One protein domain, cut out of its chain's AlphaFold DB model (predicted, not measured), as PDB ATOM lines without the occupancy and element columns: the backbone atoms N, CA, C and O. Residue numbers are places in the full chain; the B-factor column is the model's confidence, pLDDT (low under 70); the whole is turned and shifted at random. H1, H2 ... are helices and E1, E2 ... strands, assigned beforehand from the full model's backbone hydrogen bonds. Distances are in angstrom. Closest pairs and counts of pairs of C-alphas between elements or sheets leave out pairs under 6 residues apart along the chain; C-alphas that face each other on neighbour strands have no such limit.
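What this domain is: This is residues 38 to 193 of the 198 residues of an uncharacterized protein of Chthoniobacterales bacterium (UniProt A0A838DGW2). A sheet of six strands, strongly twisted and curled like part of a barrel, wraps round one helix, H3. H2 only grazes this sheet, H1 is near H2, and a tail, residues 180 to 193 with H4, sticks out free. The printed part has 156 residues, with four named helices and seven named strands in the order H1 H2 E1 E2 H3 E3 E4 E5 E6 E7 H4, a mixed class. The sheet runs E2 E1 E3 E4 E5 E6, antiparallel throughout. The whole is compact, with a radius of gyration of the C-alphas of 16.4 A, and spans 48 by 32 by 25 A, only just elongated.

How they stand to each other: Start at H1, residues 38 to 43, and H2, residues 46 to 54: they are close but not clearly touching, C-alphas of Gln 41 and Phe 49 being closest at 6.1 A, at a steep tilt of 54 degrees, opposite ways. Next come E1, residues 57 to 68, and E2, residues 71 to 80, a hairpin with N 64 and O 76 2.8 A apart; E2 bends by 72 degrees at residue 74. H3, residues 87 to 96, is on one face of the sheet, two layers in all. E3, residues 112 to 123, is E1's antiparallel neighbour, with N 61 and O 118 2.8 A apart. The closest C-alphas of H3 and E3 are those of Ala 90 and Leu 118, 6.0 A apart. E2, H3 and E3 form a split strand-helix-strand unit, two strands running the same way with E1 between them; its crossover is left-handed. E3, E4 at 126 to 135, E5 at 150 to 154 and E6 at 160 to 163 form a meander, each strand the antiparallel neighbour of the one before; look at N 119 and O 130, N 129 and O 152, and N 163 and O 151, each 2.8 A apart. E7, residues 174 to 176, pairs with no named strand, but short stretches 99 to 100 and 145 to 146 pair with it. H4, residues 185 to 192, touches no helix. In the four helices every O i to N i+4 pair is within hydrogen-bond range.

Where its parts are: Find C-alpha 38, where H1 begins, at (131.823, 156.435, 133.748). E1 runs 30.9 A from C-alpha 57 at (149.529, 157.189, 126.892). E3 is 34.5 A long, E4 30.1 A, E2 22.5 A and H3 14.3 A. H4 ends at C-alpha 192, (125.855, 146.556, 160.574).

The domain as a whole: The C-alphas farthest apart, of Gly 83 and Arg 193, are 50.3 A apart. The printed part has no cut. The links H3 to E3 and E4 to E5 are long. The model's pLDDT is under 70 at residues 100 to 110, 137 to 148 and 168 to 193.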
ATOM      1  N   ARG A  38     132.612 156.285 132.511       81.44
ATOM      2  CA  ARG A  38     131.823 156.435 133.748       81.44
ATOM      3  C   ARG A  38     132.429 155.705 134.949       81.44
ATOM      4  O   ARG A  38     132.288 156.175 136.076       81.44
ATOM      5  N   VAL A  39     133.066 154.555 134.724       79.25
ATOM      6  CA  VAL A  39     133.744 153.788 135.780       79.25
ATOM      7  C   VAL A  39     134.979 154.551 136.232       79.25
ATOM      8  O   VAL A  39     135.178 154.746 137.432       79.25
ATOM      9  N   LEU A  40     135.757 155.061 135.274       83.44
ATOM     10  CA  LEU A  40     136.946 155.844 135.572       83.44
ATOM     11  C   LEU A  40     136.602 157.115 136.362       83.44
ATOM     12  O   LEU A  40     137.162 157.310 137.433       83.44
ATOM     13  N   GLN A  41     135.621 157.907 135.915       86.19
ATOM     14  CA  GLN A  41     135.167 159.132 136.600       86.19
ATOM     15  C   GLN A  41     134.779 158.921 138.068       86.19
ATOM     16  O   GLN A  41     134.888 159.838 138.876       86.19
ATOM     17  N   ARG A  42     134.299 157.724 138.421       80.88
ATOM     18  CA  ARG A  42     133.941 157.378 139.803       80.88
ATOM     19  C   ARG A  42     135.135 156.887 140.614       80.88
ATOM     20  O   ARG A  42     135.116 157.018 141.833       80.88
ATOM     21  N   ALA A  43     136.128 156.289 139.960       80.25
ATOM     22  CA  ALA A  43     137.272 155.663 140.611       80.25
ATOM     23  C   ALA A  43     138.384 156.655 140.982       80.25
ATOM     24  O   ALA A  43     139.139 156.410 141.921       80.25
ATOM     25  N   ILE A  44     138.471 157.782 140.276       84.75
ATOM     26  CA  ILE A  44     139.509 158.800 140.471       84.75
ATOM     27  C   ILE A  44     138.884 160.174 140.711       84.75
ATOM     28  O   ILE A  44     137.693 160.376 140.483       84.75
ATOM     29  N   SER A  45     139.673 161.137 141.195       85.50
ATOM     30  CA  SER A  45     139.156 162.497 141.376       85.50
ATOM     31  C   SER A  45     138.851 163.153 140.018       85.50
ATOM     32  O   SER A  45     139.559 162.882 139.042       85.50
ATOM     33  N   PRO A  46     137.867 164.070 139.942       87.81
ATOM     34  CA  PRO A  46     137.546 164.776 138.700       87.81
ATOM     35  C   PRO A  46     138.754 165.486 138.075       87.81
ATOM     36  O   PRO A  46     138.940 165.452 136.864       87.81
ATOM     37  N   LYS A  47     139.632 166.064 138.909       86.69
ATOM     38  CA  LYS A  47     140.855 166.732 138.449       86.69
ATOM     39  C   LYS A  47     141.802 165.760 137.735       86.69
ATOM     40  O   LYS A  47     142.303 166.091 136.668       86.69
ATOM     41  N   PHE A  48     142.026 164.568 138.298       87.25
ATOM     42  CA  PHE A  48     142.878 163.559 137.658       87.25
ATOM     43  C   PHE A  48     142.231 162.965 136.414       87.25
ATOM     44  O   PHE A  48     142.934 162.670 135.454       87.25
ATOM     45  N   PHE A  49     140.907 162.816 136.410       89.19
ATOM     46  CA  PHE A  49     140.183 162.342 135.239       89.19
ATOM     47  C   PHE A  49     140.411 163.243 134.023       89.19
ATOM     48  O   PHE A  49     140.794 162.738 132.970       89.19
ATOM     49  N   GLU A  50     140.285 164.564 134.176       89.94
ATOM     50  CA  GLU A  50     140.559 165.487 133.069       89.94
ATOM     51  C   GLU A  50     142.014 165.416 132.601       89.94
ATOM     52  O   GLU A  50     142.268 165.418 131.399       89.94
ATOM     53  N   THR A  51     142.975 165.269 133.521       88.25
ATOM     54  CA  THR A  51     144.382 165.068 133.150       88.25
ATOM     55  C   THR A  51     144.572 163.802 132.314       88.25
ATOM     56  O   THR A  51     145.217 163.862 131.271       88.25
ATOM     57  N   LEU A  52     144.001 162.666 132.725       89.44
ATOM     58  CA  LEU A  52     144.135 161.394 132.001       89.44
ATOM     59  C   LEU A  52     143.460 161.417 130.630       89.44
ATOM     60  O   LEU A  52     143.910 160.722 129.721       89.44
ATOM     61  N   ARG A  53     142.386 162.197 130.490       90.25
ATOM     62  CA  ARG A  53     141.631 162.331 129.245       90.25
ATOM     63  C   ARG A  53     142.455 162.992 128.143       90.25
ATOM     64  O   ARG A  53     142.424 162.533 127.010       90.25
ATOM     65  N   ILE A  54     143.210 164.035 128.489       88.88
ATOM     66  CA  ILE A  54     144.013 164.806 127.524       88.88
ATOM     67  C   ILE A  54     145.465 164.326 127.413       88.88
ATOM     68  O   ILE A  54     146.157 164.680 126.462       88.88
ATOM     69  N   SER A  55     145.959 163.566 128.396       89.88
ATOM     70  CA  SER A  55     147.360 163.136 128.422       89.88
ATOM     71  C   SER A  55     147.582 161.926 127.514       89.88
ATOM     72  O   SER A  55     146.850 160.938 127.630       89.88
ATOM     73  N   PRO A  56     148.621 161.941 126.661       92.38
ATOM     74  CA  PRO A  56     148.937 160.798 125.827       92.38
ATOM     75  C   PRO A  56     149.476 159.642 126.674       92.38
ATOM     76  O   PRO A  56     150.285 159.818 127.592       92.38
ATOM     77  N   ILE A  57     149.049 158.439 126.319       93.88
ATOM     78  CA  ILE A  57     149.529 157.189 126.892       93.88
ATOM     79  C   ILE A  57     150.834 156.836 126.190       93.88
ATOM     80  O   ILE A  57     150.881 156.693 124.970       93.88
ATOM     81  N   GLN A  58     151.906 156.701 126.965       94.38
ATOM     82  CA  GLN A  58     153.209 156.282 126.452       94.38
ATOM     83  C   GLN A  58     153.252 154.788 126.165       94.38
ATOM     84  O   GLN A  58     153.894 154.359 125.211       94.38
ATOM     85  N   GLY A  59     152.571 153.998 126.992       94.56
ATOM     86  CA  GLY A  59     152.486 152.567 126.785       94.56
ATOM     87  C   GLY A  59     151.482 151.893 127.698       94.56
ATOM     88  O   GLY A  59     151.108 152.407 128.757       94.56
ATOM     89  N   GLN A  60     151.052 150.725 127.250       95.38
ATOM     90  CA  GLN A  60     150.154 149.841 127.961       95.38
ATOM     91  C   GLN A  60     150.878 148.539 128.312       95.38
ATOM     92  O   GLN A  60     151.562 147.936 127.486       95.38
ATOM     93  N   ILE A  61     150.694 148.092 129.549       96.94
ATOM     94  CA  ILE A  61     151.089 146.767 130.009       96.94
ATOM     95  C   ILE A  61     149.809 146.023 130.379       96.94
ATOM     96  O   ILE A  61     148.936 146.569 131.059       96.94
ATOM     97  N   VAL A  62     149.672 144.785 129.916       96.44
ATOM     98  CA  VAL A  62     148.523 143.929 130.228       96.44
ATOM     99  C   VAL A  62     149.020 142.681 130.933       96.44
ATOM    100  O   VAL A  62     149.862 141.947 130.419       96.44
ATOM    101  N   VAL A  63     148.469 142.428 132.113       97.00
ATOM    102  CA  VAL A  63     148.725 141.246 132.928       97.00
ATOM    103  C   VAL A  63     147.485 140.372 132.903       97.00
ATOM    104  O   VAL A  63     146.394 140.811 133.256       97.00
ATOM    105  N   ARG A  64     147.653 139.111 132.516       95.50
ATOM    106  CA  ARG A  64     146.614 138.091 132.649       95.50
ATOM    107  C   ARG A  64     146.823 137.329 133.948       95.50
ATOM    108  O   ARG A  64     147.937 136.901 134.232       95.50
ATOM    109  N   ALA A  65     145.749 137.111 134.691       93.56
ATOM    110  CA  ALA A  65     145.728 136.274 135.882       93.56
ATOM    111  C   ALA A  65     144.405 135.502 135.972       93.56
ATOM    112  O   ALA A  65     143.498 135.700 135.163       93.56
ATOM    113  N   HIS A  66     144.289 134.645 136.979       91.62
ATOM    114  CA  HIS A  66     143.053 133.958 137.329       91.62
ATOM    115  C   HIS A  66     142.607 134.400 138.716       91.62
ATOM    116  O   HIS A  66     143.407 134.436 139.648       91.62
ATOM    117  N   LEU A  67     141.332 134.738 138.860       86.25
ATOM    118  CA  LEU A  67     140.735 134.991 140.159       86.25
ATOM    119  C   LEU A  67     140.445 133.655 140.850       86.25
ATOM    120  O   LEU A  67     139.680 132.850 140.321       86.25
ATOM    121  N   VAL A  68     141.036 133.447 142.029       85.88
ATOM    122  CA  VAL A  68     140.757 132.305 142.911       85.88
ATOM    123  C   VAL A  68     140.412 132.854 144.294       85.88
ATOM    124  O   VAL A  68     141.228 133.503 144.956       85.88
ATOM    125  N   GLY A  69     139.167 132.645 144.720       83.12
ATOM    126  CA  GLY A  69     138.617 133.324 145.892       83.12
ATOM    127  C   GLY A  69     138.577 134.841 145.676       83.12
ATOM    128  O   GLY A  69     137.894 135.324 144.780       83.12
ATOM    129  N   THR A  70     139.319 135.594 146.493       81.38
ATOM    130  CA  THR A  70     139.388 137.070 146.427       81.38
ATOM    131  C   THR A  70     140.705 137.604 145.864       81.38
ATOM    132  O   THR A  70     140.906 138.817 145.831       81.38
ATOM    133  N   LYS A  71     141.624 136.726 145.445       87.75
ATOM    134  CA  LYS A  71     142.978 137.094 145.007       87.75
ATOM    135  C   LYS A  71     143.261 136.613 143.593       87.75
ATOM    136  O   LYS A  71     142.694 135.625 143.129       87.75
ATOM    137  N   LEU A  72     144.191 137.296 142.937       89.81
ATOM    138  CA  LEU A  72     144.713 136.866 141.649       89.81
ATOM    139  C   LEU A  72     145.846 135.848 141.817       89.81
ATOM    140  O   LEU A  72     146.730 136.008 142.656       89.81
ATOM    141  N   PHE A  73     145.831 134.822 140.972       92.69
ATOM    142  CA  PHE A  73     146.838 133.769 140.878       92.69
ATOM    143  C   PHE A  73     147.340 133.624 139.440       92.69
ATOM    144  O   PHE A  73     146.637 133.951 138.481       92.69
ATOM    145  N   GLY A  74     148.575 133.137 139.289       95.31
ATOM    146  CA  GLY A  74     149.182 132.891 137.975       95.31
ATOM    147  C   GLY A  74     149.356 134.154 137.124       95.31
ATOM    148  O   GLY A  74     149.261 134.077 135.901       95.31
ATOM    149  N   ALA A  75     149.558 135.314 137.760       96.69
ATOM    150  CA  ALA A  75     149.725 136.585 137.064       96.69
ATOM    151  C   ALA A  75     150.954 136.554 136.143       96.69
ATOM    152  O   ALA A  75     152.069 136.289 136.594       96.69
ATOM    153  N   ARG A  76     150.747 136.854 134.860       97.75
ATOM    154  CA  ARG A  76     151.797 136.949 133.842       97.75
ATOM    155  C   ARG A  76     151.533 138.108 132.892       97.75
ATOM    156  O   ARG A  76     150.383 138.369 132.536       97.75
ATOM    157  N   VAL A  77     152.593 138.778 132.458       98.12
ATOM    158  CA  VAL A  77     152.505 139.827 131.438       98.12
ATOM    159  C   VAL A  77     152.192 139.173 130.091       98.12
ATOM    160  O   VAL A  77     152.848 138.213 129.695       98.12
ATOM    161  N   VAL A  78     151.150 139.656 129.418       97.19
ATOM    162  CA  VAL A  78     150.749 139.215 128.070       97.19
ATOM    163  C   VAL A  78     150.988 140.289 127.011       97.19
ATOM    164  O   VAL A  78     151.003 139.972 125.828       97.19
ATOM    165  N   GLN A  79     151.191 141.540 127.429       96.31
ATOM    166  CA  GLN A  79     151.553 142.660 126.563       96.31
ATOM    167  C   GLN A  79     152.384 143.667 127.363       96.31
ATOM    168  O   GLN A  79     152.025 143.969 128.501       96.31
ATOM    169  N   SER A  80     153.453 144.197 126.764       96.94
ATOM    170  CA  SER A  80     154.278 145.270 127.329       96.94
ATOM    171  C   SER A  80     154.771 146.189 126.213       96.94
ATOM    172  O   SER A  80     155.729 145.872 125.509       96.94
ATOM    173  N   ASP A  81     154.109 147.333 126.038       95.31
ATOM    174  CA  ASP A  81     154.458 148.300 124.986       95.31
ATOM    175  C   ASP A  81     155.825 148.977 125.237       95.31
ATOM    176  O   ASP A  81     156.420 149.536 124.321       95.31
ATOM    177  N   LEU A  82     156.333 148.931 126.475       95.06
ATOM    178  CA  LEU A  82     157.545 149.637 126.920       95.06
ATOM    179  C   LEU A  82     158.723 148.690 127.191       95.06
ATOM    180  O   LEU A  82     159.568 148.972 128.040       95.06
ATOM    181  N   GLY A  83     158.763 147.547 126.501       95.06
ATOM    182  CA  GLY A  83     159.911 146.635 126.522       95.06
ATOM    183  C   GLY A  83     160.271 146.103 127.912       95.06
ATOM    184  O   GLY A  83     161.444 145.880 128.194       95.06
ATOM    185  N   GLY A  84     159.286 145.942 128.798       96.31
ATOM    186  CA  GLY A  84     159.497 145.395 130.137       96.31
ATOM    187  C   GLY A  84     159.759 146.416 131.249       96.31
ATOM    188  O   GLY A  84     159.774 146.036 132.419       96.31
ATOM    189  N   ALA A  85     159.918 147.707 130.930       95.94
ATOM    190  CA  ALA A  85     160.325 148.732 131.903       95.94
ATOM    191  C   ALA A  85     159.411 148.838 133.143       95.94
ATOM    192  O   ALA A  85     159.875 149.194 134.224       95.94
ATOM    193  N   TYR A  86     158.123 148.509 132.996       96.88
ATOM    194  CA  TYR A  86     157.113 148.610 134.057       96.88
ATOM    195  C   TYR A  86     156.415 147.277 134.369       96.88
ATOM    196  O   TYR A  86     155.392 147.252 135.056       96.88
ATOM    197  N   ASP A  87     156.961 146.155 133.896       97.81
ATOM    198  CA  ASP A  87     156.347 144.833 134.065       97.81
ATOM    199  C   ASP A  87     156.303 144.405 135.535       97.81
ATOM    200  O   ASP A  87     155.300 143.863 136.003       97.81
ATOM    201  N   SER A  88     157.362 144.704 136.291       96.50
ATOM    202  CA  SER A  88     157.429 144.444 137.733       96.50
ATOM    203  C   SER A  88     156.326 145.185 138.492       96.50
ATOM    204  O   SER A  88     155.636 144.576 139.309       96.50
ATOM    205  N   VAL A  89     156.100 146.458 138.151       95.44
ATOM    206  CA  VAL A  89     155.032 147.287 138.725       95.44
ATOM    207  C   VAL A  89     153.670 146.680 138.401       95.44
ATOM    208  O   VAL A  89     152.838 146.518 139.290       95.44
ATOM    209  N   ALA A  90     153.432 146.281 137.149       96.44
ATOM    210  CA  ALA A  90     152.165 145.671 136.747       96.44
ATOM    211  C   ALA A  90     151.886 144.357 137.502       96.44
ATOM    212  O   ALA A  90     150.768 144.123 137.969       96.44
ATOM    213  N   LEU A  91     152.908 143.511 137.659       97.12
ATOM    214  CA  LEU A  91     152.814 142.250 138.395       97.12
ATOM    215  C   LEU A  91     152.590 142.469 139.895       97.12
ATOM    216  O   LEU A  91     151.808 141.741 140.505       97.12
ATOM    217  N   GLU A  92     153.239 143.463 140.495       94.69
ATOM    218  CA  GLU A  92     153.006 143.849 141.888       94.69
ATOM    219  C   GLU A  92     151.559 144.307 142.097       94.69
ATOM    220  O   GLU A  92     150.869 143.787 142.976       94.69
ATOM    221  N   ARG A  93     151.039 145.171 141.215       92.88
ATOM    222  CA  ARG A  93     149.627 145.585 141.259       92.88
ATOM    223  C   ARG A  93     148.668 144.411 141.118       92.88
ATOM    224  O   ARG A  93     147.650 144.379 141.806       92.88
ATOM    225  N   ALA A  94     148.995 143.420 140.292       93.31
ATOM    226  CA  ALA A  94     148.194 142.203 140.182       93.31
ATOM    227  C   ALA A  94     148.189 141.381 141.482       93.31
ATOM    228  O   ALA A  94     147.145 140.848 141.851       93.31
ATOM    229  N   LYS A  95     149.315 141.311 142.206       93.12
ATOM    230  CA  LYS A  95     149.403 140.629 143.512       93.12
ATOM    231  C   LYS A  95     148.604 141.346 144.603       93.12
ATOM    232  O   LYS A  95     148.011 140.692 145.458       93.12
ATOM    233  N   GLU A  96     148.597 142.677 144.583       90.12
ATOM    234  CA  GLU A  96     147.835 143.501 145.528       90.12
ATOM    235  C   GLU A  96     146.329 143.497 145.253       90.12
ATOM    236  O   GLU A  96     145.537 143.781 146.158       90.12
ATOM    237  N   LEU A  97     145.922 143.217 144.010       87.38
ATOM    238  CA  LEU A  97     144.528 143.298 143.611       87.38
ATOM    239  C   LEU A  97     143.689 142.288 144.400       87.38
ATOM    240  O   LEU A  97     143.864 141.071 144.310       87.38
ATOM    241  N   ARG A  98     142.717 142.825 145.138       84.38
ATOM    242  CA  ARG A  98     141.680 142.049 145.807       84.38
ATOM    243  C   ARG A  98     140.345 142.298 145.145       84.38
ATOM    244  O   ARG A  98     139.924 143.447 145.019       84.38
ATOM    245  N   VAL A  99     139.681 141.217 144.767       78.44
ATOM    246  CA  VAL A  99     138.321 141.248 144.244       78.44
ATOM    247  C   VAL A  99     137.368 140.898 145.371       78.44
ATOM    248  O   VAL A  99     137.364 139.779 145.880       78.44
ATOM    249  N   TRP A 100     136.569 141.878 145.776       69.38
ATOM    250  CA  TRP A 100     135.508 141.710 146.751       69.38
ATOM    251  C   TRP A 100     134.211 141.442 146.004       69.38
ATOM    252  O   TRP A 100     133.625 142.338 145.395       69.38
ATOM    253  N   ARG A 101     133.734 140.199 146.045       64.88
ATOM    254  CA  ARG A 101     132.424 139.879 145.478       64.88
ATOM    255  C   ARG A 101     131.652 138.894 146.340       64.88
ATOM    256  O   ARG A 101     132.204 137.925 146.846       64.88
ATOM    257  N   HIS A 102     130.342 139.125 146.386       51.03
ATOM    258  CA  HIS A 102     129.339 138.067 146.325       51.03
ATOM    259  C   HIS A 102     129.252 137.600 144.857       51.03
ATOM    260  O   HIS A 102     128.390 138.066 144.112       51.03
ATOM    261  N   TYR A 103     130.182 136.758 144.380       55.06
ATOM    262  CA  TYR A 103     129.879 135.977 143.170       55.06
ATOM    263  C   TYR A 103     128.678 135.110 143.540       55.06
ATOM    264  O   TYR A 103     128.672 134.514 144.619       55.06
ATOM    265  N   LYS A 104     127.649 135.047 142.687       50.44
ATOM    266  CA  LYS A 104     126.659 133.981 142.836       50.44
ATOM    267  C   LYS A 104     127.451 132.673 142.817       50.44
ATOM    268  O   LYS A 104     128.162 132.415 141.849       50.44
ATOM    269  N   LEU A 105     127.346 131.896 143.895       45.44
ATOM    270  CA  LEU A 105     127.987 130.585 144.071       45.44
ATOM    271  C   LEU A 105     127.699 129.611 142.909       45.44
ATOM    272  O   LEU A 105     128.378 128.601 142.786       45.44
ATOM    273  N   ASP A 106     126.739 129.943 142.042       49.75
ATOM    274  CA  ASP A 106     126.360 129.187 140.850       49.75
ATOM    275  C   ASP A 106     127.286 129.337 139.638       49.75
ATOM    276  O   ASP A 106     127.132 128.585 138.673       49.75
ATOM    277  N   SER A 107     128.252 130.266 139.618       55.44
ATOM    278  CA  SER A 107     129.217 130.265 138.514       55.44
ATOM    279  C   SER A 107     130.187 129.095 138.701       55.44
ATOM    280  O   SER A 107     131.205 129.226 139.377       55.44
ATOM    281  N   GLN A 108     129.883 127.959 138.071       52.56
ATOM    282  CA  GLN A 108     130.679 126.722 138.051       52.56
ATOM    283  C   GLN A 108     132.111 126.881 137.494       52.56
ATOM    284  O   GLN A 108     132.808 125.886 137.315       52.56
ATOM    285  N   ASN A 109     132.572 128.100 137.198       62.31
ATOM    286  CA  ASN A 109     133.928 128.349 136.734       62.31
ATOM    287  C   ASN A 109     134.828 128.797 137.905       62.31
ATOM    288  O   ASN A 109     134.827 129.980 138.258       62.31
ATOM    289  N   PRO A 110     135.629 127.887 138.492       64.94
ATOM    290  CA  PRO A 110     136.507 128.198 139.621       64.94
ATOM    291  C   PRO A 110     137.669 129.134 139.255       64.94
ATOM    292  O   PRO A 110     138.395 129.573 140.144       64.94
ATOM    293  N   MET A 111     137.879 129.427 137.966       74.88
ATOM    294  CA  MET A 111     139.001 130.227 137.477       74.88
ATOM    295  C   MET A 111     138.518 131.296 136.501       74.88
ATOM    296  O   MET A 111     138.679 131.181 135.286       74.88
ATOM    297  N   THR A 112     137.957 132.380 137.037       82.88
ATOM    298  CA  THR A 112     137.580 133.532 136.208       82.88
ATOM    299  C   THR A 112     138.848 134.263 135.752       82.88
ATOM    300  O   THR A 112     139.609 134.732 136.603       82.88
ATOM    301  N   PRO A 113     139.127 134.364 134.441       88.44
ATOM    302  CA  PRO A 113     140.298 135.085 133.966       88.44
ATOM    303  C   PRO A 113     140.131 136.591 134.200       88.44
ATOM    304  O   PRO A 113     139.049 137.154 134.039       88.44
ATOM    305  N   VAL A 114     141.225 137.247 134.569       88.88
ATOM    306  CA  VAL A 114     141.295 138.683 134.848       88.88
ATOM    307  C   VAL A 114     142.399 139.292 134.002       88.88
ATOM    308  O   VAL A 114     143.503 138.751 133.926       88.88
ATOM    309  N   LEU A 115     142.098 140.421 133.374       92.12
ATOM    310  CA  LEU A 115     143.063 141.270 132.695       92.12
ATOM    311  C   LEU A 115     143.271 142.523 133.535       92.12
ATOM    312  O   LEU A 115     142.358 143.326 133.697       92.12
ATOM    313  N   LEU A 116     144.467 142.680 134.088       93.31
ATOM    314  CA  LEU A 116     144.908 143.929 134.686       93.31
ATOM    315  C   LEU A 116     145.641 144.738 133.624       93.31
ATOM    316  O   LEU A 116     146.593 144.265 133.014       93.31
ATOM    317  N   HIS A 117     145.198 145.965 133.419       94.06
ATOM    318  CA  HIS A 117     145.811 146.930 132.528       94.06
ATOM    319  C   HIS A 117     146.562 147.957 133.370       94.06
ATOM    320  O   HIS A 117     146.022 148.466 134.348       94.06
ATOM    321  N   LEU A 118     147.797 148.259 132.984       95.69
ATOM    322  CA  LEU A 118     148.618 149.335 133.523       95.69
ATOM    323  C   LEU A 118     148.924 150.301 132.376       95.69
ATOM    324  O   LEU A 118     149.618 149.946 131.426       95.69
ATOM    325  N   LEU A 119     148.373 151.506 132.456       95.44
ATOM    326  CA  LEU A 119     148.609 152.584 131.503       95.44
ATOM    327  C   LEU A 119     149.663 153.528 132.070       95.44
ATOM    328  O   LEU A 119     149.526 154.002 133.200       95.44
ATOM    329  N   ILE A 120     150.697 153.797 131.279       96.25
ATOM    330  CA  ILE A 120     151.799 154.686 131.636       96.25
ATOM    331  C   ILE A 120     151.642 156.000 130.877       96.25
ATOM    332  O   ILE A 120     151.572 156.019 129.650       96.25
ATOM    333  N   TYR A 121     151.621 157.098 131.620       94.31
ATOM    334  CA  TYR A 121     151.525 158.462 131.120       94.31
ATOM    335  C   TYR A 121     152.783 159.230 131.499       94.31
ATOM    336  O   TYR A 121     153.319 159.066 132.597       94.31
ATOM    337  N   LYS A 122     153.203 160.142 130.624       89.56
ATOM    338  CA  LYS A 122     154.212 161.145 130.955       89.56
ATOM    339  C   LYS A 122     153.509 162.470 131.187       89.56
ATOM    340  O   LYS A 122     152.880 163.005 130.280       89.56
ATOM    341  N   ILE A 123     153.595 162.952 132.417       85.88
ATOM    342  CA  ILE A 123     153.040 164.231 132.854       85.88
ATOM    343  C   ILE A 123     154.189 165.193 133.172       85.88
ATOM    344  O   ILE A 123     155.349 164.786 133.226       85.88
ATOM    345  N   ALA A 124     153.879 166.473 133.383       83.44
ATOM    346  CA  ALA A 124     154.895 167.473 133.723       83.44
ATOM    347  C   ALA A 124     155.677 167.102 134.999       83.44
ATOM    348  O   ALA A 124     156.893 167.260 135.042       83.44
ATOM    349  N   ASP A 125     154.988 166.532 135.991       80.56
ATOM    350  CA  ASP A 125     155.552 166.208 137.308       80.56
ATOM    351  C   ASP A 125     156.239 164.829 137.376       80.56
ATOM    352  O   ASP A 125     156.699 164.422 138.443       80.56
ATOM    353  N   GLY A 126     156.298 164.079 136.266       89.06
ATOM    354  CA  GLY A 126     156.928 162.756 136.216       89.06
ATOM    355  C   GLY A 126     156.138 161.711 135.429       89.06
ATOM    356  O   GLY A 126     155.489 162.006 134.425       89.06
ATOM    357  N   THR A 127     156.217 160.455 135.876       94.50
ATOM    358  CA  THR A 127     155.500 159.338 135.241       94.50
ATOM    359  C   THR A 127     154.288 158.970 136.079       94.50
ATOM    360  O   THR A 127     154.413 158.667 137.263       94.50
ATOM    361  N   LEU A 128     153.109 158.985 135.467       95.00
ATOM    362  CA  LEU A 128     151.858 158.593 136.102       95.00
ATOM    363  C   LEU A 128     151.458 157.205 135.602       95.00
ATOM    364  O   LEU A 128     151.474 156.934 134.405       95.00
ATOM    365  N   ALA A 129     151.072 156.335 136.524       95.56
ATOM    366  CA  ALA A 129     150.561 155.010 136.240       95.56
ATOM    367  C   ALA A 129     149.095 154.913 136.666       95.56
ATOM    368  O   ALA A 129     148.759 155.196 137.817       95.56
ATOM    369  N   LEU A 130     148.237 154.470 135.751       93.94
ATOM    370  CA  LEU A 130     146.857 154.091 136.031       93.94
ATOM    371  C   LEU A 130     146.732 152.578 135.866       93.94
ATOM    372  O   LEU A 130     146.866 152.070 134.756       93.94
ATOM    373  N   SER A 131     146.442 151.859 136.945       92.94
ATOM    374  CA  SER A 131     146.160 150.425 136.879       92.94
ATOM    375  C   SER A 131     144.694 150.138 137.136       92.94
ATOM    376  O   SER A 131     144.152 150.664 138.104       92.94
ATOM    377  N   PHE A 132     144.073 149.272 136.344       90.12
ATOM    378  CA  PHE A 132     142.708 148.796 136.562       90.12
ATOM    379  C   PHE A 132     142.530 147.375 136.033       90.12
ATOM    380  O   PHE A 132     143.305 146.917 135.201       90.12
ATOM    381  N   ALA A 133     141.527 146.657 136.533       88.19
ATOM    382  CA  ALA A 133     141.306 145.257 136.191       88.19
ATOM    383  C   ALA A 133     139.907 145.011 135.627       88.19
ATOM    384  O   ALA A 133     138.928 145.582 136.107       88.19
ATOM    385  N   ASN A 134     139.849 144.106 134.655       85.25
ATOM    386  CA  ASN A 134     138.655 143.653 133.960       85.25
ATOM    387  C   ASN A 134     138.537 142.134 134.096       85.25
ATOM    388  O   ASN A 134     139.524 141.417 133.927       85.25
ATOM    389  N   LEU A 135     137.336 141.622 134.364       81.31
ATOM    390  CA  LEU A 135     137.089 140.186 134.253       81.31
ATOM    391  C   LEU A 135     136.874 139.834 132.783       81.31
ATOM    392  O   LEU A 135     136.049 140.442 132.108       81.31
ATOM    393  N   ALA A 136     137.597 138.838 132.288       72.31
ATOM    394  CA  ALA A 136     137.422 138.311 130.943       72.31
ATOM    395  C   ALA A 136     136.281 137.275 130.940       72.31
ATOM    396  O   ALA A 136     136.505 136.074 130.830       72.31
ATOM    397  N   GLY A 137     135.045 137.743 131.122       67.06
ATOM    398  CA  GLY A 137     133.838 136.915 131.103       67.06
ATOM    399  C   GLY A 137     132.734 137.548 130.262       67.06
ATOM    400  O   GLY A 137     132.550 138.761 130.273       67.06
ATOM    401  N   THR A 138     131.995 136.723 129.524       49.31
ATOM    402  CA  THR A 138     130.821 137.138 128.750       49.31
ATOM    403  C   THR A 138     129.609 137.195 129.680       49.31
ATOM    404  O   THR A 138     129.097 136.144 130.058       49.31
ATOM    405  N   GLY A 139     129.142 138.383 130.067       51.47
ATOM    406  CA  GLY A 139     127.785 138.510 130.622       51.47
ATOM    407  C   GLY A 139     127.571 139.532 131.732       51.47
ATOM    408  O   GLY A 139     126.437 139.959 131.907       51.47
ATOM    409  N   ASP A 140     128.616 139.971 132.435       52.97
ATOM    410  CA  ASP A 140     128.470 141.011 133.459       52.97
ATOM    411  C   ASP A 140     128.895 142.366 132.881       52.97
ATOM    412  O   ASP A 140     130.032 142.524 132.428       52.97
ATOM    413  N   GLU A 141     127.992 143.352 132.896       57.91
ATOM    414  CA  GLU A 141     128.306 144.716 132.479       57.91
ATOM    415  C   GLU A 141     129.496 145.246 133.290       57.91
ATOM    416  O   GLU A 141     129.464 145.353 134.517       57.91
ATOM    417  N   GLN A 142     130.553 145.653 132.586       58.81
ATOM    418  CA  GLN A 142     131.754 146.267 133.159       58.81
ATOM    419  C   GLN A 142     131.456 147.536 133.999       58.81
ATOM    420  O   GLN A 142     132.316 148.044 134.718       58.81
ATOM    421  N   LEU A 143     130.219 148.034 133.940       58.38
ATOM    422  CA  LEU A 143     129.693 149.155 134.712       58.38
ATOM    423  C   LEU A 143     129.593 148.883 136.220       58.38
ATOM    424  O   LEU A 143     129.609 149.838 136.997       58.38
ATOM    425  N   ASP A 144     129.517 147.618 136.636       59.69
ATOM    426  CA  ASP A 144     129.353 147.240 138.044       59.69
ATOM    427  C   ASP A 144     130.660 147.161 138.841       59.69
ATOM    428  O   ASP A 144     130.637 146.908 140.050       59.69
ATOM    429  N   TYR A 145     131.792 147.390 138.179       62.03
ATOM    430  CA  TYR A 145     133.128 147.268 138.741       62.03
ATOM    431  C   TYR A 145     133.580 148.611 139.319       62.03
ATOM    432  O   TYR A 145     134.100 149.473 138.613       62.03
ATOM    433  N   PHE A 146     133.375 148.804 140.622       56.56
ATOM    434  CA  PHE A 146     133.811 150.005 141.338       56.56
ATOM    435  C   PHE A 146     135.096 149.731 142.126       56.56
ATOM    436  O   PHE A 146     135.239 148.680 142.747       56.56
ATOM    437  N   GLY A 147     136.021 150.699 142.135       60.66
ATOM    438  CA  GLY A 147     137.242 150.647 142.958       60.66
ATOM    439  C   GLY A 147     138.475 150.027 142.291       60.66
ATOM    440  O   GLY A 147     139.490 149.828 142.951       60.66
ATOM    441  N   CYS A 148     138.416 149.737 140.990       69.94
ATOM    442  CA  CYS A 148     139.485 149.026 140.283       69.94
ATOM    443  C   CYS A 148     140.677 149.911 139.915       69.94
ATOM    444  O   CYS A 148     141.765 149.385 139.706       69.94
ATOM    445  N   ALA A 149     140.464 151.222 139.776       84.75
ATOM    446  CA  ALA A 149     141.494 152.121 139.284       84.75
ATOM    447  C   ALA A 149     142.379 152.612 140.435       84.75
ATOM    448  O   ALA A 149     141.911 153.328 141.319       84.75
ATOM    449  N   LYS A 150     143.662 152.254 140.401       88.62
ATOM    450  CA  LYS A 150     144.695 152.870 141.237       88.62
ATOM    451  C   LYS A 150     145.533 153.814 140.391       88.62
ATOM    452  O   LYS A 150     145.934 153.467 139.282       88.62
ATOM    453  N   LEU A 151     145.814 154.981 140.952       91.38
ATOM    454  CA  LEU A 151     146.738 155.955 140.391       91.38
ATOM    455  C   LEU A 151     148.010 155.976 141.230       91.38
ATOM    456  O   LEU A 151     147.940 156.002 142.456       91.38
ATOM    457  N   ALA A 152     149.166 156.006 140.584       93.06
ATOM    458  CA  ALA A 152     150.442 156.199 141.255       93.06
ATOM    459  C   ALA A 152     151.351 157.110 140.433       93.06
ATOM    460  O   ALA A 152     151.308 157.081 139.207       93.06
ATOM    461  N   VAL A 153     152.178 157.905 141.107       94.06
ATOM    462  CA  VAL A 153     153.190 158.761 140.470       94.06
ATOM    463  C   VAL A 153     154.565 158.245 140.839       94.06
ATOM    464  O   VAL A 153     154.829 157.989 142.016       94.06
ATOM    465  N   LEU A 154     155.429 158.115 139.840       94.62
ATOM    466  CA  LEU A 154     156.853 157.900 140.020       94.62
ATOM    467  C   LEU A 154     157.518 159.251 140.284       94.62
ATOM    468  O   LEU A 154     157.529 160.123 139.410       94.62
ATOM    469  N   LYS A 155     158.043 159.419 141.495       88.00
ATOM    470  CA  LYS A 155     158.783 160.614 141.909       88.00
ATOM    471  C   LYS A 155     160.233 160.569 141.418       88.00
ATOM    472  O   LYS A 155     160.720 159.542 140.950       88.00
ATOM    473  N   SER A 156     160.937 161.693 141.550       87.25
ATOM    474  CA  SER A 156     162.353 161.829 141.179       87.25
ATOM    475  C   SER A 156     163.292 160.894 141.951       87.25
ATOM    476  O   SER A 156     164.352 160.543 141.444       87.25
ATOM    477  N   ASP A 157     162.893 160.447 143.142       89.69
ATOM    478  CA  ASP A 157     163.599 159.453 143.961       89.69
ATOM    479  C   ASP A 157     163.352 157.998 143.513       89.69
ATOM    480  O   ASP A 157     163.752 157.058 144.194       89.69
ATOM    481  N   SER A 158     162.699 157.800 142.362       89.50
ATOM    482  CA  SER A 158     162.297 156.494 141.823       89.50
ATOM    483  C   SER A 158     161.293 155.725 142.693       89.50
ATOM    484  O   SER A 158     161.115 154.520 142.507       89.50
ATOM    485  N   THR A 159     160.595 156.398 143.613       90.56
ATOM    486  CA  THR A 159     159.540 155.775 144.420       90.56
ATOM    487  C   THR A 159     158.156 155.981 143.807       90.56
ATOM    488  O   THR A 159     157.804 157.065 143.329       90.56
ATOM    489  N   TRP A 160     157.334 154.930 143.843       92.25
ATOM    490  CA  TRP A 160     155.923 155.014 143.472       92.25
ATOM    491  C   TRP A 160     155.097 155.483 144.665       92.25
ATOM    492  O   TRP A 160     154.993 154.794 145.675       92.25
ATOM    493  N   THR A 161     154.453 156.640 144.534       91.81
ATOM    494  CA  THR A 161     153.487 157.130 145.523       91.81
ATOM    495  C   THR A 161     152.070 156.933 144.995       91.81
ATOM    496  O   THR A 161     151.712 157.497 143.961       91.81
ATOM    497  N   GLU A 162     151.254 156.144 145.699       90.44
ATOM    498  CA  GLU A 162     149.835 155.972 145.367       90.44
ATOM    499  C   GLU A 162     149.065 157.277 145.629       90.44
ATOM    500  O   GLU A 162     149.115 157.850 146.721       90.44
ATOM    501  N   ILE A 163     148.329 157.742 144.621       87.38
ATOM    502  CA  ILE A 163     147.379 158.839 144.760       87.38
ATOM    503  C   ILE A 163     146.091 158.251 145.325       87.38
ATOM    504  O   ILE A 163     145.427 157.436 144.682       87.38
ATOM    505  N   LYS A 164     145.710 158.697 146.523       83.00
ATOM    506  CA  LYS A 164     144.457 158.263 147.141       83.00
ATOM    507  C   LYS A 164     143.272 158.694 146.272       83.00
ATOM    508  O   LYS A 164     143.094 159.879 145.988       83.00
ATOM    509  N   GLY A 165     142.462 157.716 145.879       76.12
ATOM    510  CA  GLY A 165     141.152 157.957 145.284       76.12
ATOM    511  C   GLY A 165     140.180 158.608 146.280       76.12
ATOM    512  O   GLY A 165     140.534 158.859 147.438       76.12
ATOM    513  N   PRO A 166     138.935 158.882 145.857       76.06
ATOM    514  CA  PRO A 166     137.909 159.394 146.757       76.06
ATOM    515  C   PRO A 166     137.734 158.467 147.973       76.06
ATOM    516  O   PRO A 166     137.781 157.241 147.858       76.06
ATOM    517  N   SER A 167     137.526 159.060 149.152       73.56
ATOM    518  CA  SER A 167     137.470 158.352 150.445       73.56
ATOM    519  C   SER A 167     136.446 157.214 150.473       73.56
ATOM    520  O   SER A 167     136.634 156.215 151.164       73.56
ATOM    521  N   THR A 168     135.394 157.322 149.663       66.00
ATOM    522  CA  THR A 168     134.337 156.319 149.508       66.00
ATOM    523  C   THR A 168     134.815 154.987 148.924       66.00
ATOM    524  O   THR A 168     134.086 154.001 149.059       66.00
ATOM    525  N   LEU A 169     136.006 154.933 148.313       62.53
ATOM    526  CA  LEU A 169     136.592 153.746 147.673       62.53
ATOM    527  C   LEU A 169     137.804 153.170 148.417       62.53
ATOM    528  O   LEU A 169     138.309 152.112 148.039       62.53
ATOM    529  N   HIS A 170     138.272 153.828 149.481       63.47
ATOM    530  CA  HIS A 170     139.458 153.385 150.209       63.47
ATOM    531  C   HIS A 170     139.247 151.983 150.814       63.47
ATOM    532  O   HIS A 170     138.218 151.721 151.432       63.47
ATOM    533  N   ASN A 171     140.212 151.077 150.612       59.88
ATOM    534  CA  ASN A 171     140.198 149.670 151.055       59.88
ATOM    535  C   ASN A 171     139.087 148.769 150.489       59.88
ATOM    536  O   ASN A 171     138.989 147.608 150.883       59.88
ATOM    537  N   LYS A 172     138.279 149.245 149.535       54.69
ATOM    538  CA  LYS A 172     137.140 148.465 149.025       54.69
ATOM    539  C   LYS A 172     137.491 147.451 147.938       54.69
ATOM    540  O   LYS A 172     136.616 146.681 147.563       54.69
ATOM    541  N   GLY A 173     138.749 147.406 147.482       57.97
ATOM    542  CA  GLY A 173     139.202 146.572 146.360       57.97
ATOM    543  C   GLY A 173     138.264 146.650 145.146       57.97
ATOM    544  O   GLY A 173     137.529 147.621 144.983       57.97
ATOM    545  N   LEU A 174     138.290 145.636 144.286       55.34
ATOM    546  CA  LEU A 174     137.384 145.531 143.143       55.34
ATOM    547  C   LEU A 174     136.030 145.016 143.644       55.34
ATOM    548  O   LEU A 174     135.885 143.820 143.885       55.34
ATOM    549  N   MET A 175     135.061 145.913 143.844       56.41
ATOM    550  CA  MET A 175     133.680 145.539 144.155       56.41
ATOM    551  C   MET A 175     132.909 145.359 142.859       56.41
ATOM    552  O   MET A 175     132.754 146.319 142.106       56.41
ATOM    553  N   VAL A 176     132.371 144.163 142.631       54.12
ATOM    554  CA  VAL A 176     131.386 143.955 141.564       54.12
ATOM    555  C   VAL A 176     129.997 143.962 142.187       54.12
ATOM    556  O   VAL A 176     129.680 143.104 143.016       54.12
ATOM    557  N   ARG A 177     129.158 144.925 141.808       51.38
ATOM    558  CA  ARG A 177     127.726 144.857 142.125       51.38
ATOM    559  C   ARG A 177     127.070 143.816 141.221       51.38
ATOM    560  O   ARG A 177     127.386 143.717 140.049       51.38
ATOM    561  N   SER A 178     126.188 142.985 141.762       49.12
ATOM    562  CA  SER A 178     125.326 142.167 140.913       49.12
ATOM    563  C   SER A 178     124.157 143.037 140.460       49.12
ATOM    564  O   SER A 178     123.289 143.374 141.274       49.12
ATOM    565  N   THR A 179     124.101 143.389 139.181       49.25
ATOM    566  CA  THR A 179     122.887 143.882 138.516       49.25
ATOM    567  C   THR A 179     121.877 142.735 138.405       49.25
ATOM    568  O   THR A 179     121.676 142.111 137.375       49.25
ATOM    569  N   GLY A 180     121.262 142.382 139.532       43.72
ATOM    570  CA  GLY A 180     120.345 141.250 139.608       43.72
ATOM    571  C   GLY A 180     119.560 141.263 140.906       43.72
ATOM    572  O   GLY A 180     119.972 140.635 141.874       43.72
ATOM    573  N   LEU A 181     118.429 141.970 140.852       40.78
ATOM    574  CA  LEU A 181     117.446 142.269 141.899       40.78
ATOM    575  C   LEU A 181     117.916 143.232 142.997       40.78
ATOM    576  O   LEU A 181     118.755 142.908 143.825       40.78
ATOM    577  N   LYS A 182     117.309 144.431 142.962       43.12
ATOM    578  CA  LYS A 182     117.108 145.405 144.051       43.12
ATOM    579  C   LYS A 182     118.004 145.184 145.268       43.12
ATOM    580  O   LYS A 182     117.754 144.257 146.026       43.12
ATOM    581  N   SER A 183     118.961 146.099 145.467       47.97
ATOM    582  CA  SER A 183     119.660 146.377 146.731       47.97
ATOM    583  C   SER A 183     119.162 145.504 147.885       47.97
ATOM    584  O   SER A 183     118.156 145.839 148.520       47.97
ATOM    585  N   ASN A 184     119.806 144.360 148.108       46.78
ATOM    586  CA  ASN A 184     119.415 143.498 149.204       46.78
ATOM    587  C   ASN A 184     119.766 144.245 150.499       46.78
ATOM    588  O   ASN A 184     120.913 144.231 150.945       46.78
ATOM    589  N   ARG A 185     118.796 144.999 151.034       52.47
ATOM    590  CA  ARG A 185     118.914 145.767 152.279       52.47
ATOM    591  C   ARG A 185     119.404 144.860 153.406       52.47
ATOM    592  O   ARG A 185     120.149 145.325 154.257       52.47
ATOM    593  N   GLU A 186     119.092 143.566 153.351       50.66
ATOM    594  CA  GLU A 186     119.589 142.575 154.303       50.66
ATOM    595  C   GLU A 186     121.113 142.417 154.305       50.66
ATOM    596  O   GLU A 186     121.692 142.265 155.372       50.66
ATOM    597  N   ALA A 187     121.796 142.526 153.160       52.84
ATOM    598  CA  ALA A 187     123.259 142.435 153.125       52.84
ATOM    599  C   ALA A 187     123.930 143.651 153.795       52.84
ATOM    600  O   ALA A 187     125.001 143.523 154.385       52.84
ATOM    601  N   ILE A 188     123.283 144.822 153.741       52.44
ATOM    602  CA  ILE A 188     123.717 146.027 154.466       52.44
ATOM    603  C   ILE A 188     123.422 145.868 155.967       52.44
ATOM    604  O   ILE A 188     124.308 146.111 156.782       52.44
ATOM    605  N   TYR A 189     122.241 145.359 156.337       54.06
ATOM    606  CA  TYR A 189     121.889 145.081 157.737       54.06
ATOM    607  C   TYR A 189     122.771 144.008 158.392       54.06
ATOM    608  O   TYR A 189     123.050 144.088 159.587       54.06
ATOM    609  N   LEU A 190     123.241 143.013 157.635       55.00
ATOM    610  CA  LEU A 190     124.147 141.980 158.145       55.00
ATOM    611  C   LEU A 190     125.563 142.514 158.397       55.00
ATOM    612  O   LEU A 190     126.210 142.068 159.340       55.00
ATOM    613  N   LEU A 191     126.021 143.501 157.620       51.84
ATOM    614  CA  LEU A 191     127.294 144.189 157.868       51.84
ATOM    615  C   LEU A 191     127.227 145.105 159.101       51.84
ATOM    616  O   LEU A 191     128.202 145.184 159.843       51.84
ATOM    617  N   GLU A 192     126.080 145.739 159.366       51.16
ATOM    618  CA  GLU A 192     125.855 146.556 160.574       51.16
ATOM    619  C   GLU A 192     125.680 145.724 161.858       51.16
ATOM    620  O   GLU A 192     125.811 146.254 162.962       51.16
ATOM    621  N   ARG A 193     125.409 144.416 161.741       48.09
ATOM    622  CA  ARG A 193     125.224 143.501 162.882       48.09
ATOM    623  C   ARG A 193     126.490 142.780 163.342       48.09
ATOM    624  O   ARG A 193     126.412 142.027 164.313       48.09
TER     625      ARG A 193